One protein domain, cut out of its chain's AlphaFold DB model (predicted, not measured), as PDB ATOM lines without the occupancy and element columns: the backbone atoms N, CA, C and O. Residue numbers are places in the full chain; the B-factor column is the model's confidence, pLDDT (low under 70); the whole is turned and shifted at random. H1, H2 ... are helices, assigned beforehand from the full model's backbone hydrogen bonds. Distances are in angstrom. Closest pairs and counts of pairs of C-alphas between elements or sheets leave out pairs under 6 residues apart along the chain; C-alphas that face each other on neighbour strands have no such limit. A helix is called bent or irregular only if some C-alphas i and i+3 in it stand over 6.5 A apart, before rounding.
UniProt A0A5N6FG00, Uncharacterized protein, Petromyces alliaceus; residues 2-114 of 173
ATOM      1  N   ALA A   2     -35.750 -27.110  10.748       58.12
ATOM      2  CA  ALA A   2     -34.975 -28.194  10.117       58.12
ATOM      3  C   ALA A   2     -35.776 -29.502   9.920       58.12
ATOM      4  O   ALA A   2     -35.911 -29.960   8.796       58.12
ATOM      5  N   LEU A   3     -36.441 -30.005  10.970       62.94
ATOM      6  CA  LEU A   3     -37.262 -31.228  10.900       62.94
ATOM      7  C   LEU A   3     -38.499 -31.133   9.985       62.94
ATOM      8  O   LEU A   3     -38.943 -32.141   9.445       62.94
ATOM      9  N   LEU A   4     -39.088 -29.942   9.827       66.19
ATOM     10  CA  LEU A   4     -40.231 -29.743   8.926       66.19
ATOM     11  C   LEU A   4     -39.769 -29.712   7.467       66.19
ATOM     12  O   LEU A   4     -40.424 -30.294   6.612       66.19
ATOM     13  N   ILE A   5     -38.616 -29.097   7.209       66.31
ATOM     14  CA  ILE A   5     -38.001 -29.022   5.879       66.31
ATOM     15  C   ILE A   5     -37.443 -30.384   5.460       66.31
ATOM     16  O   ILE A   5     -37.615 -30.791   4.322       66.31
ATOM     17  N   GLU A   6     -36.839 -31.140   6.374       67.94
ATOM     18  CA  GLU A   6     -36.367 -32.500   6.084       67.94
ATOM     19  C   GLU A   6     -37.501 -33.466   5.737       67.94
ATOM     20  O   GLU A   6     -37.293 -34.403   4.972       67.94
ATOM     21  N   ARG A   7     -38.697 -33.253   6.296       67.94
ATOM     22  CA  ARG A   7     -39.815 -34.192   6.149       67.94
ATOM     23  C   ARG A   7     -40.832 -33.794   5.085       67.94
ATOM     24  O   ARG A   7     -41.493 -34.669   4.537       67.94
ATOM     25  N   PHE A   8     -40.978 -32.500   4.816       70.44
ATOM     26  CA  PHE A   8     -41.993 -31.966   3.904       70.44
ATOM     27  C   PHE A   8     -41.407 -31.016   2.867       70.44
ATOM     28  O   PHE A   8     -42.155 -30.292   2.217       70.44
ATOM     29  N   GLY A   9     -40.082 -30.996   2.721       64.44
ATOM     30  CA  GLY A   9     -39.406 -29.931   2.012       64.44
ATOM     31  C   GLY A   9     -39.868 -29.750   0.570       64.44
ATOM     32  O   GLY A   9     -40.242 -28.644   0.196       64.44
ATOM     33  N   ASP A  10     -39.946 -30.841  -0.183       68.12
ATOM     34  CA  ASP A  10     -40.355 -30.833  -1.594       68.12
ATOM     35  C   ASP A  10     -41.866 -30.599  -1.794       68.12
ATOM     36  O   ASP A  10     -42.326 -30.399  -2.914       68.12
ATOM     37  N   ALA A  11     -42.653 -30.636  -0.714       68.12
ATOM     38  CA  ALA A  11     -44.106 -30.459  -0.735       68.12
ATOM     39  C   ALA A  11     -44.555 -29.064  -0.260       68.12
ATOM     40  O   ALA A  11     -45.757 -28.789  -0.231       68.12
ATOM     41  N   ILE A  12     -43.618 -28.199   0.146       68.56
ATOM     42  CA  ILE A  12     -43.909 -26.856   0.652       68.56
ATOM     43  C   ILE A  12     -43.566 -25.833  -0.427       68.56
ATOM     44  O   ILE A  12     -42.400 -25.617  -0.744       68.56
ATOM     45  N   ASP A  13     -44.594 -25.162  -0.940       74.19
ATOM     46  CA  ASP A  13     -44.417 -23.946  -1.728       74.19
ATOM     47  C   ASP A  13     -44.127 -22.770  -0.781       74.19
ATOM     48  O   ASP A  13     -44.839 -22.573   0.210       74.19
ATOM     49  N   ILE A  14     -43.055 -22.017  -1.044       76.62
ATOM     50  CA  ILE A  14     -42.619 -20.907  -0.188       76.62
ATOM     51  C   ILE A  14     -43.180 -19.605  -0.771       76.62
ATOM     52  O   ILE A  14     -42.650 -19.112  -1.765       76.62
ATOM     53  N   PRO A  15     -44.214 -18.997  -0.161       82.12
ATOM     54  CA  PRO A  15     -44.756 -17.744  -0.668       82.12
ATOM     55  C   PRO A  15     -43.774 -16.593  -0.420       82.12
ATOM     56  O   PRO A  15     -43.133 -16.556   0.630       82.12
ATOM     57  N   ASP A  16     -43.751 -15.592  -1.307       77.50
ATOM     58  CA  ASP A  16     -42.844 -14.423  -1.272       77.50
ATOM     59  C   ASP A  16     -42.810 -13.677   0.084       77.50
ATOM     60  O   ASP A  16     -41.816 -13.054   0.458       77.50
ATOM     61  N   LYS A  17     -43.878 -13.783   0.885       82.44
ATOM     62  CA  LYS A  17     -43.953 -13.200   2.237       82.44
ATOM     63  C   LYS A  17     -43.019 -13.867   3.251       82.44
ATOM     64  O   LYS A  17     -42.650 -13.232   4.234       82.44
ATOM     65  N   VAL A  18     -42.661 -15.136   3.054       84.62
ATOM     66  CA  VAL A  18     -41.772 -15.889   3.953       84.62
ATOM     67  C   VAL A  18     -40.330 -15.380   3.883       84.62
ATOM     68  O   VAL A  18     -39.811 -15.032   4.944       84.62
ATOM     69  N   PRO A  19     -39.676 -15.258   2.707       83.88
ATOM     70  CA  PRO A  19     -38.352 -14.648   2.633       83.88
ATOM     71  C   PRO A  19     -38.385 -13.176   3.064       83.88
ATOM     72  O   PRO A  19     -37.466 -12.738   3.748       83.88
ATOM     73  N   GLN A  20     -39.460 -12.431   2.784       83.44
ATOM     74  CA  GLN A  20     -39.603 -11.060   3.285       83.44
ATOM     75  C   GLN A  20     -39.628 -11.005   4.823       83.44
ATOM     76  O   GLN A  20     -38.909 -10.210   5.420       83.44
ATOM     77  N   ALA A  21     -40.420 -11.857   5.480       83.69
ATOM     78  CA  ALA A  21     -40.484 -11.912   6.940       83.69
ATOM     79  C   ALA A  21     -39.174 -12.421   7.562       83.69
ATOM     80  O   ALA A  21     -38.761 -11.925   8.607       83.69
ATOM     81  N   ALA A  22     -38.509 -13.386   6.918       84.31
ATOM     82  CA  ALA A  22     -37.204 -13.874   7.349       84.31
ATOM     83  C   ALA A  22     -36.139 -12.767   7.265       84.31
ATOM     84  O   ALA A  22     -35.399 -12.575   8.222       84.31
ATOM     85  N   ALA A  23     -36.134 -11.983   6.183       82.94
ATOM     86  CA  ALA A  23     -35.244 -10.835   6.008       82.94
ATOM     87  C   ALA A  23     -35.465  -9.711   7.041       82.94
ATOM     88  O   ALA A  23     -34.564  -8.913   7.262       82.94
ATOM     89  N   GLN A  24     -36.641  -9.638   7.677       78.31
ATOM     90  CA  GLN A  24     -36.963  -8.642   8.713       78.31
ATOM     91  C   GLN A  24     -36.794  -9.161  10.151       78.31
ATOM     92  O   GLN A  24     -37.076  -8.421  11.094       78.31
ATOM     93  N   ASN A  25     -36.392 -10.421  10.352       75.44
ATOM     94  CA  ASN A  25     -36.365 -11.050  11.673       75.44
ATOM     95  C   ASN A  25     -34.929 -11.316  12.150       75.44
ATOM     96  O   ASN A  25     -34.245 -12.203  11.643       75.44
ATOM     97  N   HIS A  26     -34.480 -10.574  13.161       67.50
ATOM     98  CA  HIS A  26     -33.107 -10.666  13.651       67.50
ATOM     99  C   HIS A  26     -32.807 -11.994  14.383       67.50
ATOM    100  O   HIS A  26     -33.646 -12.572  15.081       67.50
ATOM    101  N   GLY A  27     -31.580 -12.497  14.219       68.56
ATOM    102  CA  GLY A  27     -31.041 -13.692  14.881       68.56
ATOM    103  C   GLY A  27     -31.509 -15.035  14.306       68.56
ATOM    104  O   GLY A  27     -30.688 -15.896  13.989       68.56
ATOM    105  N   VAL A  28     -32.824 -15.248  14.170       71.19
ATOM    106  CA  VAL A  28     -33.376 -16.496  13.596       71.19
ATOM    107  C   VAL A  28     -33.628 -16.359  12.094       71.19
ATOM    108  O   VAL A  28     -33.486 -17.347  11.372       71.19
ATOM    109  N   GLY A  29     -33.963 -15.159  11.611       78.06
ATOM    110  CA  GLY A  29     -34.271 -14.910  10.203       78.06
ATOM    111  C   GLY A  29     -33.083 -15.105   9.268       78.06
ATOM    112  O   GLY A  29     -33.288 -15.646   8.188       78.06
ATOM    113  N   GLU A  30     -31.852 -14.811   9.705       79.19
ATOM    114  CA  GLU A  30     -30.626 -15.139   8.955       79.19
ATOM    115  C   GLU A  30     -30.547 -16.647   8.693       79.19
ATOM    116  O   GLU A  30     -30.505 -17.075   7.546       79.19
ATOM    117  N   LYS A  31     -30.656 -17.470   9.744       80.38
ATOM    118  CA  LYS A  31     -30.632 -18.938   9.626       80.38
ATOM    119  C   LYS A  31     -31.771 -19.465   8.758       80.38
ATOM    120  O   LYS A  31     -31.599 -20.442   8.035       80.38
ATOM    121  N   VAL A  32     -32.948 -18.845   8.841       81.81
ATOM    122  CA  VAL A  32     -34.092 -19.189   7.990       81.81
ATOM    123  C   VAL A  32     -33.806 -18.817   6.534       81.81
ATOM    124  O   VAL A  32     -34.041 -19.646   5.661       81.81
ATOM    125  N   MET A  33     -33.242 -17.638   6.266       82.94
ATOM    126  CA  MET A  33     -32.857 -17.189   4.929       82.94
ATOM    127  C   MET A  33     -31.757 -18.075   4.332       82.94
ATOM    128  O   MET A  33     -31.874 -18.472   3.180       82.94
ATOM    129  N   THR A  34     -30.752 -18.475   5.117       83.56
ATOM    130  CA  THR A  34     -29.719 -19.434   4.693       83.56
ATOM    131  C   THR A  34     -30.347 -20.745   4.235       83.56
ATOM    132  O   THR A  34     -30.084 -21.196   3.127       83.56
ATOM    133  N   ILE A  35     -31.243 -21.329   5.039       81.19
ATOM    134  CA  ILE A  35     -31.900 -22.593   4.685       81.19
ATOM    135  C   ILE A  35     -32.774 -22.436   3.429       81.19
ATOM    136  O   ILE A  35     -32.801 -23.336   2.588       81.19
ATOM    137  N   ILE A  36     -33.487 -21.311   3.295       83.00
ATOM    138  CA  ILE A  36     -34.309 -21.013   2.114       83.00
ATOM    139  C   ILE A  36     -33.423 -20.923   0.864       83.00
ATOM    140  O   ILE A  36     -33.740 -21.547  -0.142       83.00
ATOM    141  N   LEU A  37     -32.302 -20.208   0.925       82.38
ATOM    142  CA  LEU A  37     -31.410 -20.032  -0.222       82.38
ATOM    143  C   LEU A  37     -30.656 -21.321  -0.587       82.38
ATOM    144  O   LEU A  37     -30.548 -21.641  -1.765       82.38
ATOM    145  N   GLU A  38     -30.177 -22.086   0.395       83.50
ATOM    146  CA  GLU A  38     -29.413 -23.320   0.155       83.50
ATOM    147  C   GLU A  38     -30.268 -24.463  -0.395       83.50
ATOM    148  O   GLU A  38     -29.798 -25.236  -1.228       83.50
ATOM    149  N   ARG A  39     -31.509 -24.611   0.088       78.75
ATOM    150  CA  ARG A  39     -32.378 -25.733  -0.301       78.75
ATOM    151  C   ARG A  39     -33.433 -25.378  -1.342       78.75
ATOM    152  O   ARG A  39     -33.911 -26.277  -2.022       78.75
ATOM    153  N   TYR A  40     -33.794 -24.102  -1.463       79.75
ATOM    154  CA  TYR A  40     -34.880 -23.635  -2.330       79.75
ATOM    155  C   TYR A  40     -34.489 -22.443  -3.205       79.75
ATOM    156  O   TYR A  40     -35.376 -21.778  -3.740       79.75
ATOM    157  N   GLY A  41     -33.193 -22.162  -3.374       76.06
ATOM    158  CA  GLY A  41     -32.712 -21.033  -4.177       76.06
ATOM    159  C   GLY A  41     -33.250 -21.007  -5.613       76.06
ATOM    160  O   GLY A  41     -33.468 -19.927  -6.152       76.06
ATOM    161  N   ASP A  42     -33.547 -22.173  -6.196       76.56
ATOM    162  CA  ASP A  42     -34.119 -22.288  -7.545       76.56
ATOM    163  C   ASP A  42     -35.633 -21.995  -7.595       76.56
ATOM    164  O   ASP A  42     -36.167 -21.621  -8.642       76.56
ATOM    165  N   THR A  43     -36.336 -22.159  -6.470       74.62
ATOM    166  CA  THR A  43     -37.799 -22.007  -6.363       74.62
ATOM    167  C   THR A  43     -38.191 -20.641  -5.798       74.62
ATOM    168  O   THR A  43     -39.241 -20.096  -6.140       74.62
ATOM    169  N   VAL A  44     -37.354 -20.064  -4.935       75.88
ATOM    170  CA  VAL A  44     -37.627 -18.802  -4.239       75.88
ATOM    171  C   VAL A  44     -37.233 -17.618  -5.111       75.88
ATOM    172  O   VAL A  44     -36.093 -17.483  -5.548       75.88
ATOM    173  N   LYS A  45     -38.170 -16.689  -5.308       77.06
ATOM    174  CA  LYS A  45     -37.892 -15.424  -5.988       77.06
ATOM    175  C   LYS A  45     -37.342 -14.410  -4.992       77.06
ATOM    176  O   LYS A  45     -38.038 -13.989  -4.072       77.06
ATOM    177  N   VAL A  46     -36.105 -13.966  -5.205       79.94
ATOM    178  CA  VAL A  46     -35.569 -12.785  -4.512       79.94
ATOM    179  C   VAL A  46     -36.183 -11.545  -5.160       79.94
ATOM    180  O   VAL A  46     -35.725 -11.082  -6.204       79.94
ATOM    181  N   THR A  47     -37.273 -11.049  -4.576       85.62
ATOM    182  CA  THR A  47     -37.962  -9.848  -5.065       85.62
ATOM    183  C   THR A  47     -37.328  -8.571  -4.515       85.62
ATOM    184  O   THR A  47     -36.560  -8.594  -3.549       85.62
ATOM    185  N   GLU A  48     -37.671  -7.425  -5.107       83.44
ATOM    186  CA  GLU A  48     -37.240  -6.108  -4.624       83.44
ATOM    187  C   GLU A  48     -37.640  -5.881  -3.156       83.44
ATOM    188  O   GLU A  48     -36.888  -5.294  -2.383       83.44
ATOM    189  N   GLU A  49     -38.802  -6.384  -2.743       83.38
ATOM    190  CA  GLU A  49     -39.321  -6.279  -1.382       83.38
ATOM    191  C   GLU A  49     -38.475  -7.062  -0.378       83.38
ATOM    192  O   GLU A  49     -38.250  -6.572   0.729       83.38
ATOM    193  N   VAL A  50     -37.976  -8.244  -0.759       82.31
ATOM    194  CA  VAL A  50     -37.067  -9.051   0.072       82.31
ATOM    195  C   VAL A  50     -35.724  -8.340   0.229       82.31
ATOM    196  O   VAL A  50     -35.202  -8.249   1.339       82.31
ATOM    197  N   VAL A  51     -35.195  -7.762  -0.856       80.25
ATOM    198  CA  VAL A  51     -33.943  -6.988  -0.812       80.25
ATOM    199  C   VAL A  51     -34.106  -5.734   0.051       80.25
ATOM    200  O   VAL A  51     -33.285  -5.483   0.930       80.25
ATOM    201  N   LYS A  52     -35.190  -4.969  -0.129       80.69
ATOM    202  CA  LYS A  52     -35.497  -3.801   0.713       80.69
ATOM    203  C   LYS A  52     -35.641  -4.182   2.180       80.69
ATOM    204  O   LYS A  52     -35.136  -3.463   3.036       80.69
ATOM    205  N   ALA A  53     -36.319  -5.288   2.473       80.25
ATOM    206  CA  ALA A  53     -36.491  -5.794   3.828       80.25
ATOM    207  C   ALA A  53     -35.147  -6.088   4.511       80.25
ATOM    208  O   ALA A  53     -34.934  -5.607   5.622       80.25
ATOM    209  N   ALA A  54     -34.243  -6.792   3.823       75.44
ATOM    210  CA  ALA A  54     -32.916  -7.119   4.344       75.44
ATOM    211  C   ALA A  54     -32.084  -5.855   4.616       75.44
ATOM    212  O   ALA A  54     -31.585  -5.659   5.720       75.44
ATOM    213  N   VAL A  55     -32.026  -4.939   3.642       74.94
ATOM    214  CA  VAL A  55     -31.272  -3.680   3.773       74.94
ATOM    215  C   VAL A  55     -31.841  -2.799   4.885       74.94
ATOM    216  O   VAL A  55     -31.087  -2.159   5.613       74.94
ATOM    217  N   THR A  56     -33.167  -2.754   5.042       72.19
ATOM    218  CA  THR A  56     -33.806  -1.931   6.079       72.19
ATOM    219  C   THR A  56     -33.456  -2.421   7.482       72.19
ATOM    220  O   THR A  56     -33.272  -1.590   8.369       72.19
ATOM    221  N   LEU A  57     -33.350  -3.738   7.688       67.75
ATOM    222  CA  LEU A  57     -32.965  -4.307   8.979       67.75
ATOM    223  C   LEU A  57     -31.516  -3.940   9.326       67.75
ATOM    224  O   LEU A  57     -31.284  -3.331  10.367       67.75
ATOM    225  N   GLU A  58     -30.575  -4.195   8.414       68.38
ATOM    226  CA  GLU A  58     -29.158  -3.852   8.613       68.38
ATOM    227  C   GLU A  58     -28.959  -2.347   8.852       68.38
ATOM    228  O   GLU A  58     -28.247  -1.934   9.769       68.38
ATOM    229  N   CYS A  59     -29.637  -1.501   8.066       67.25
ATOM    230  CA  CYS A  59     -29.563  -0.048   8.217       67.25
ATOM    231  C   CYS A  59     -30.170   0.439   9.537       67.25
ATOM    232  O   CYS A  59     -29.778   1.492  10.034       67.25
ATOM    233  N   ARG A  60     -31.149  -0.274  10.096       74.00
ATOM    234  CA  ARG A  60     -31.746   0.093  11.380       74.00
ATOM    235  C   ARG A  60     -30.818  -0.264  12.534       74.00
ATOM    236  O   ARG A  60     -30.564   0.586  13.374       74.00
ATOM    237  N   GLU A  61     -30.264  -1.469  12.532       75.31
ATOM    238  CA  GLU A  61     -29.351  -1.930  13.585       75.31
ATOM    239  C   GLU A  61     -28.099  -1.061  13.670       75.31
ATOM    240  O   GLU A  61     -27.695  -0.636  14.748       75.31
ATOM    241  N   GLN A  62     -27.516  -0.727  12.519       75.00
ATOM    242  CA  GLN A  62     -26.374   0.180  12.472       75.00
ATOM    243  C   GLN A  62     -26.723   1.587  12.973       75.00
ATOM    244  O   GLN A  62     -25.863   2.258  13.546       75.00
ATOM    245  N   ALA A  63     -27.961   2.047  12.759       81.81
ATOM    246  CA  ALA A  63     -28.406   3.350  13.238       81.81
ATOM    247  C   ALA A  63     -28.588   3.336  14.756       81.81
ATOM    248  O   ALA A  63     -28.088   4.238  15.420       81.81
ATOM    249  N   ASP A  64     -29.220   2.293  15.294       84.19
ATOM    250  CA  ASP A  64     -29.433   2.124  16.731       84.19
ATOM    251  C   ASP A  64     -28.082   2.076  17.473       84.19
ATOM    252  O   ASP A  64     -27.855   2.863  18.387       84.19
ATOM    253  N   VAL A  65     -27.116   1.284  16.988       84.00
ATOM    254  CA  VAL A  65     -25.754   1.217  17.561       84.00
ATOM    255  C   VAL A  65     -25.046   2.578  17.536       84.00
ATOM    256  O   VAL A  65     -24.365   2.954  18.495       84.00
ATOM    257  N   ALA A  66     -25.181   3.336  16.444       83.19
ATOM    258  CA  ALA A  66     -24.568   4.657  16.324       83.19
ATOM    259  C   ALA A  66     -25.202   5.684  17.281       83.19
ATOM    260  O   ALA A  66     -24.493   6.524  17.846       83.19
ATOM    261  N   LEU A  67     -26.521   5.612  17.475       87.69
ATOM    262  CA  LEU A  67     -27.254   6.459  18.415       87.69
ATOM    263  C   LEU A  67     -26.890   6.124  19.863       87.69
ATOM    264  O   LEU A  67     -26.537   7.032  20.613       87.69
ATOM    265  N   ASP A  68     -26.872   4.842  20.224       88.50
ATOM    266  CA  ASP A  68     -26.475   4.384  21.559       88.50
ATOM    267  C   ASP A  68     -25.052   4.841  21.891       88.50
ATOM    268  O   ASP A  68     -24.820   5.457  22.931       88.50
ATOM    269  N   THR A  69     -24.115   4.675  20.952       86.94
ATOM    270  CA  THR A  69     -22.736   5.168  21.107       86.94
ATOM    271  C   THR A  69     -22.700   6.682  21.340       86.94
ATOM    272  O   THR A  69     -21.926   7.168  22.163       86.94
ATOM    273  N   THR A  70     -23.532   7.452  20.632       87.62
ATOM    274  CA  THR A  70     -23.600   8.913  20.805       87.62
ATOM    275  C   THR A  70     -24.079   9.277  22.211       87.62
ATOM    276  O   THR A  70     -23.485  10.143  22.851       87.62
ATOM    277  N   HIS A  71     -25.118   8.600  22.707       89.75
ATOM    278  CA  HIS A  71     -25.663   8.830  24.046       89.75
ATOM    279  C   HIS A  71     -24.677   8.427  25.150       89.75
ATOM    280  O   HIS A  71     -24.509   9.165  26.117       89.75
ATOM    281  N   GLU A  72     -23.981   7.300  24.991       89.31
ATOM    282  CA  GLU A  72     -22.972   6.828  25.945       89.31
ATOM    283  C   GLU A  72     -21.755   7.756  26.030       89.31
ATOM    284  O   GLU A  72     -21.201   7.958  27.110       89.31
ATOM    285  N   GLN A  73     -21.321   8.322  24.901       88.12
ATOM    286  CA  GLN A  73     -20.142   9.192  24.849       88.12
ATOM    287  C   GLN A  73     -20.452  10.649  25.233       88.12
ATOM    288  O   GLN A  73     -19.549  11.382  25.648       88.12
ATOM    289  N   LEU A  74     -21.710  11.084  25.104       89.31
ATOM    290  CA  LEU A  74     -22.174  12.440  25.420       89.31
ATOM    291  C   LEU A  74     -23.367  12.436  26.398       89.31
ATOM    292  O   LEU A  74     -24.396  13.037  26.086       89.31
ATOM    293  N   PRO A  75     -23.271  11.798  27.580       88.00
ATOM    294  CA  PRO A  75     -24.418  11.613  28.474       88.00
ATOM    295  C   PRO A  75     -24.995  12.937  29.001       88.00
ATOM    296  O   PRO A  75     -26.201  13.051  29.205       88.00
ATOM    297  N   ASP A  76     -24.146  13.955  29.165       88.44
ATOM    298  CA  ASP A  76     -24.502  15.234  29.788       88.44
ATOM    299  C   ASP A  76     -24.895  16.334  28.777       88.44
ATOM    300  O   ASP A  76     -25.033  17.495  29.160       88.44
ATOM    301  N   LYS A  77     -25.050  15.999  27.482       88.19
ATOM    302  CA  LYS A  77     -25.324  16.965  26.393       88.19
ATOM    303  C   LYS A  77     -26.493  16.544  25.485       88.19
ATOM    304  O   LYS A  77     -26.289  16.332  24.282       88.19
ATOM    305  N   PRO A  78     -27.724  16.419  26.013       88.06
ATOM    306  CA  PRO A  78     -28.878  15.948  25.243       88.06
ATOM    307  C   PRO A  78     -29.218  16.838  24.038       88.06
ATOM    308  O   PRO A  78     -29.661  16.347  23.002       88.06
ATOM    309  N   GLU A  79     -28.952  18.142  24.119       87.88
ATOM    310  CA  GLU A  79     -29.137  19.086  23.013       87.88
ATOM    311  C   GLU A  79     -28.187  18.831  21.832       87.88
ATOM    312  O   GLU A  79     -28.481  19.213  20.697       87.88
ATOM    313  N   SER A  80     -27.052  18.170  22.075       89.06
ATOM    314  CA  SER A  80     -26.100  17.794  21.028       89.06
ATOM    315  C   SER A  80     -26.536  16.534  20.280       89.06
ATOM    316  O   SER A  80     -26.213  16.396  19.102       89.06
ATOM    317  N   TRP A  81     -27.310  15.640  20.906       91.38
ATOM    318  CA  TRP A  81     -27.772  14.401  20.270       91.38
ATOM    319  C   TRP A  81     -28.630  14.683  19.039       91.38
ATOM    320  O   TRP A  81     -28.393  14.106  17.978       91.38
ATOM    321  N   GLU A  82     -29.566  15.633  19.129       90.69
ATOM    322  CA  GLU A  82     -30.390  16.012  17.976       90.69
ATOM    323  C   GLU A  82     -29.543  16.633  16.855       90.69
ATOM    324  O   GLU A  82     -29.747  16.324  15.680       90.69
ATOM    325  N   LYS A  83     -28.558  17.473  17.207       91.50
ATOM    326  CA  LYS A  83     -27.646  18.105  16.237       91.50
ATOM    327  C   LYS A  83     -26.765  17.083  15.514       91.50
ATOM    328  O   LYS A  83     -26.471  17.259  14.333       91.50
ATOM    329  N   LEU A  84     -26.327  16.043  16.223       91.50
ATOM    330  CA  LEU A  84     -25.441  15.000  15.706       91.50
ATOM    331  C   LEU A  84     -26.190  13.895  14.959       91.50
ATOM    332  O   LEU A  84     -25.581  13.214  14.136       91.50
ATOM    333  N   THR A  85     -27.494  13.739  15.199       90.75
ATOM    334  CA  THR A  85     -28.311  12.700  14.569       90.75
ATOM    335  C   THR A  85     -28.615  13.045  13.107       90.75
ATOM    336  O   THR A  85     -29.352  13.997  12.823       90.75
ATOM    337  N   PRO A  86     -28.103  12.270  12.134       89.25
ATOM    338  CA  PRO A  86     -28.346  12.554  10.730       89.25
ATOM    339  C   PRO A  86     -29.804  12.305  10.322       89.25
ATOM    340  O   PRO A  86     -30.377  11.259  10.605       89.25
ATOM    341  N   LYS A  87     -30.395  13.240   9.566       89.19
ATOM    342  CA  LYS A  87     -31.778  13.147   9.044       89.19
ATOM    343  C   LYS A  87     -31.857  12.489   7.657       89.19
ATOM    344  O   LYS A  87     -32.680  12.866   6.828       89.19
ATOM    345  N   TYR A  88     -30.955  11.554   7.370       85.56
ATOM    346  CA  TYR A  88     -30.904  10.803   6.113       85.56
ATOM    347  C   TYR A  88     -30.620   9.320   6.398       85.56
ATOM    348  O   TYR A  88     -29.973   9.026   7.402       85.56
ATOM    349  N   PRO A  89     -31.067   8.383   5.539       80.81
ATOM    350  CA  PRO A  89     -30.836   6.956   5.761       80.81
ATOM    351  C   PRO A  89     -29.346   6.593   5.780       80.81
ATOM    352  O   PRO A  89     -28.539   7.196   5.062       80.81
ATOM    353  N   LEU A  90     -28.979   5.572   6.560       81.81
ATOM    354  CA  LEU A  90     -27.621   5.032   6.527       81.81
ATOM    355  C   LEU A  90     -27.248   4.552   5.118       81.81
ATOM    356  O   LEU A  90     -28.089   4.116   4.337       81.81
ATOM    357  N   GLY A  91     -25.977   4.727   4.756       80.44
ATOM    358  CA  GLY A  91     -25.465   4.434   3.412       80.44
ATOM    359  C   GLY A  91     -25.733   5.521   2.359       80.44
ATOM    360  O   GLY A  91     -25.017   5.574   1.359       80.44
ATOM    361  N   CYS A  92     -26.665   6.462   2.581       85.19
ATOM    362  CA  CYS A  92     -26.864   7.601   1.664       85.19
ATOM    363  C   CYS A  92     -25.672   8.569   1.636       85.19
ATOM    364  O   CYS A  92     -25.528   9.373   0.712       85.19
ATOM    365  N   LYS A  93     -24.808   8.495   2.648       86.75
ATOM    366  CA  LYS A  93     -23.482   9.106   2.657       86.75
ATOM    367  C   LYS A  93     -22.463   8.061   3.084       86.75
ATOM    368  O   LYS A  93     -22.794   7.101   3.776       86.75
ATOM    369  N   ARG A  94     -21.211   8.268   2.678       87.19
ATOM    370  CA  ARG A  94     -20.100   7.419   3.107       87.19
ATOM    371  C   ARG A  94     -19.976   7.485   4.630       87.19
ATOM    372  O   ARG A  94     -19.817   8.577   5.170       87.19
ATOM    373  N   VAL A  95     -20.026   6.327   5.288       85.62
ATOM    374  CA  VAL A  95     -19.824   6.214   6.736       85.62
ATOM    375  C   VAL A  95     -18.400   6.658   7.070       85.62
ATOM    376  O   VAL A  95     -17.435   6.164   6.480       85.62
ATOM    377  N   VAL A  96     -18.282   7.620   7.982       85.31
ATOM    378  CA  VAL A  96     -16.999   8.067   8.527       85.31
ATOM    379  C   VAL A  96     -16.795   7.331   9.837       85.31
ATOM    380  O   VAL A  96     -17.523   7.557  10.797       85.31
ATOM    381  N   VAL A  97     -15.812   6.438   9.859       80.62
ATOM    382  CA  VAL A  97     -15.363   5.811  11.099       80.62
ATOM    383  C   VAL A  97     -14.361   6.766  11.725       80.62
ATOM    384  O   VAL A  97     -13.365   7.117  11.095       80.62
ATOM    385  N   SER A  98     -14.665   7.228  12.930       76.44
ATOM    386  CA  SER A  98     -13.729   8.002  13.730       76.44
ATOM    387  C   SER A  98     -13.094   7.078  14.750       76.44
ATOM    388  O   SER A  98     -13.793   6.312  15.411       76.44
ATOM    389  N   ASP A  99     -11.787   7.227  14.943       67.31
ATOM    390  CA  ASP A  99     -11.152   6.766  16.170       67.31
ATOM    391  C   ASP A  99     -11.762   7.540  17.349       67.31
ATOM    392  O   ASP A  99     -12.361   8.601  17.143       67.31
ATOM    393  N   PHE A 100     -11.628   7.023  18.569       67.25
ATOM    394  CA  PHE A 100     -12.307   7.459  19.804       67.25
ATOM    395  C   PHE A 100     -12.166   8.951  20.204       67.25
ATOM    396  O   PHE A 100     -12.467   9.300  21.333       67.25
ATOM    397  N   PHE A 101     -11.706   9.850  19.335       77.31
ATOM    398  CA  PHE A 101     -11.470  11.266  19.597       77.31
ATOM    399  C   PHE A 101     -12.635  12.199  19.243       77.31
ATOM    400  O   PHE A 101     -12.705  13.276  19.825       77.31
ATOM    401  N   PHE A 102     -13.551  11.838  18.331       88.38
ATOM    402  CA  PHE A 102     -14.603  12.774  17.893       88.38
ATOM    403  C   PHE A 102     -15.560  13.168  19.028       88.38
ATOM    404  O   PHE A 102     -15.660  14.349  19.358       88.38
ATOM    405  N   TYR A 103     -16.228  12.199  19.662       88.44
ATOM    406  CA  TYR A 103     -17.166  12.503  20.747       88.44
ATOM    407  C   TYR A 103     -16.469  13.092  21.989       88.44
ATOM    408  O   TYR A 103     -16.956  14.100  22.499       88.44
ATOM    409  N   PRO A 104     -15.294  12.598  22.438       89.06
ATOM    410  CA  PRO A 104     -14.583  13.234  23.547       89.06
ATOM    411  C   PRO A 104     -14.126  14.665  23.267       89.06
ATOM    412  O   PRO A 104     -14.136  15.484  24.183       89.06
ATOM    413  N   ALA A 105     -13.777  15.004  22.020       91.44
ATOM    414  CA  ALA A 105     -13.444  16.382  21.666       91.44
ATOM    415  C   ALA A 105     -14.632  17.328  21.889       91.44
ATOM    416  O   ALA A 105     -14.440  18.434  22.384       91.44
ATOM    417  N   LEU A 106     -15.862  16.881  21.610       91.31
ATOM    418  CA  LEU A 106     -17.073  17.669  21.864       91.31
ATOM    419  C   LEU A 106     -17.353  17.887  23.359       91.31
ATOM    420  O   LEU A 106     -18.116  18.789  23.696       91.31
ATOM    421  N   ASN A 107     -16.749  17.109  24.263       89.56
ATOM    422  CA  ASN A 107     -16.859  17.308  25.714       89.56
ATOM    423  C   ASN A 107     -15.852  18.317  26.277       89.56
ATOM    424  O   ASN A 107     -15.980  18.716  27.435       89.56
ATOM    425  N   LEU A 108     -14.871  18.758  25.488       91.56
ATOM    426  CA  LEU A 108     -13.905  19.746  25.948       91.56
ATOM    427  C   LEU A 108     -14.584  21.110  26.176       91.56
ATOM    428  O   LEU A 108     -15.448  21.507  25.395       91.56
ATOM    429  N   PRO A 109     -14.182  21.865  27.215       92.75
ATOM    430  CA  PRO A 109     -14.811  23.145  27.556       92.75
ATOM    431  C   PRO A 109     -14.589  24.237  26.499       92.75
ATOM    432  O   PRO A 109     -15.286  25.243  26.502       92.75
ATOM    433  N   ASN A 110     -13.610  24.055  25.612       92.94
ATOM    434  CA  ASN A 110     -13.243  24.985  24.545       92.94
ATOM    435  C   ASN A 110     -13.775  24.561  23.163       92.94
ATOM    436  O   ASN A 110     -13.258  25.024  22.148       92.94
ATOM    437  N   VAL A 111     -14.734  23.633  23.116       92.88
ATOM    438  CA  VAL A 111     -15.326  23.129  21.874       92.88
ATOM    439  C   VAL A 111     -16.830  23.351  21.906       92.88
ATOM    440  O   VAL A 111     -17.522  22.891  22.814       92.88
ATOM    441  N   GLU A 112     -17.335  24.023  20.874       91.62
ATOM    442  CA  GLU A 112     -18.759  24.281  20.684       91.62
ATOM    443  C   GLU A 112     -19.246  23.686  19.357       91.62
ATOM    444  O   GLU A 112     -18.592  23.807  18.318       91.62
ATOM    445  N   LEU A 113     -20.410  23.030  19.398       91.88
ATOM    446  CA  LEU A 113     -21.067  22.459  18.225       91.88
ATOM    447  C   LEU A 113     -22.148  23.408  17.686       91.88
ATOM    448  O   LEU A 113     -23.274  23.465  18.201       91.88
ATOM    449  N   GLU A 114     -21.822  24.072  16.580       92.75
ATOM    450  CA  GLU A 114     -22.749  24.889  15.800       92.75
ATOM    451  C   GLU A 114     -23.247  24.117  14.567       92.75
ATOM    452  O   GLU A 114     -22.465  23.701  13.714       92.75
TER     453      GLU A 114
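AT A GLANCE: This is residues 2 to 114 of the 173 residues of an uncharacterized protein of Petromyces alliaceus (UniProt A0A5N6FG00). One long helix, H4, makes a shaft with a small group of helices at each end: H2 packs on its beginning, with H3 on H2 and H1 beyond, while H5 and H6 sit by its far end. Between H5 and H6 the chain loops out, and residues 92 to 99 stick out. The printed part has 113 residues with six named helices, H1 to H6 in chain order, and no named strand: the class is all helix. It is extended, with a radius of gyration of the C-alphas of 20.7 A, a rod spanning 68 by 26 by 21 A.

IN THESE COORDINATES: Find C-alpha 48 at (-37.240, -6.108, -4.624); from there H4 runs 37.4 A to C-alpha 73 at (-20.142, 9.192, 24.849). Before it look for H3, residues 28 to 40, 17.5 A long, H2, residues 17 to 23, and H1, residues 2 to 11, which begins at (-34.975, -28.194, 10.117). H1 is irregular: C-alphas 7 and 10 are 8.5 A apart. After H4 come H5, residues 78 to 84, and H6, residues 102 to 106.

HOW THE PARTS SIT: Start at the hub, H4. Its residues 49 to 57 touch H2, closest at the C-alphas of Gln 20 and Val 50, 4.6 A, at a shallow tilt of 32 degrees, the same way. H2 touches H3, closest at the C-alphas of Ala 22 and Gly 29, 4.2 A, at a steep tilt of 58 degrees, opposite ways. H1 is near H3, with 9 pairs of C-alphas within 10 A. At the other end, H4 and H5 form a helical hairpin and only just touch, with 3 pairs of C-alphas within 8 A, the closest those of Thr 70 and Trp 81, 6.9 A. H4 and H6 also only just touch, with 3 such pairs, the closest the C-alphas of Gln 73 and Tyr 103, 6.1 A. H5 and H6 are apart. In H2, H3, H4 and H6 every O i to N i+4 pair is within hydrogen-bond range; H1 has 4 of 6, and H5 1 of 3, beside 3 of 4 O i to N i+3 pairs.

THE WHOLE: Look to the C-alphas of Ala 11 and Asn 110 for the two farthest apart, 68.3 A. The printed part has no cut, and the link from H5 to H6, 17 residues, is long. In this model pLDDT is under 70 at 17 residues, among them 2 to 7 and 57 to 59.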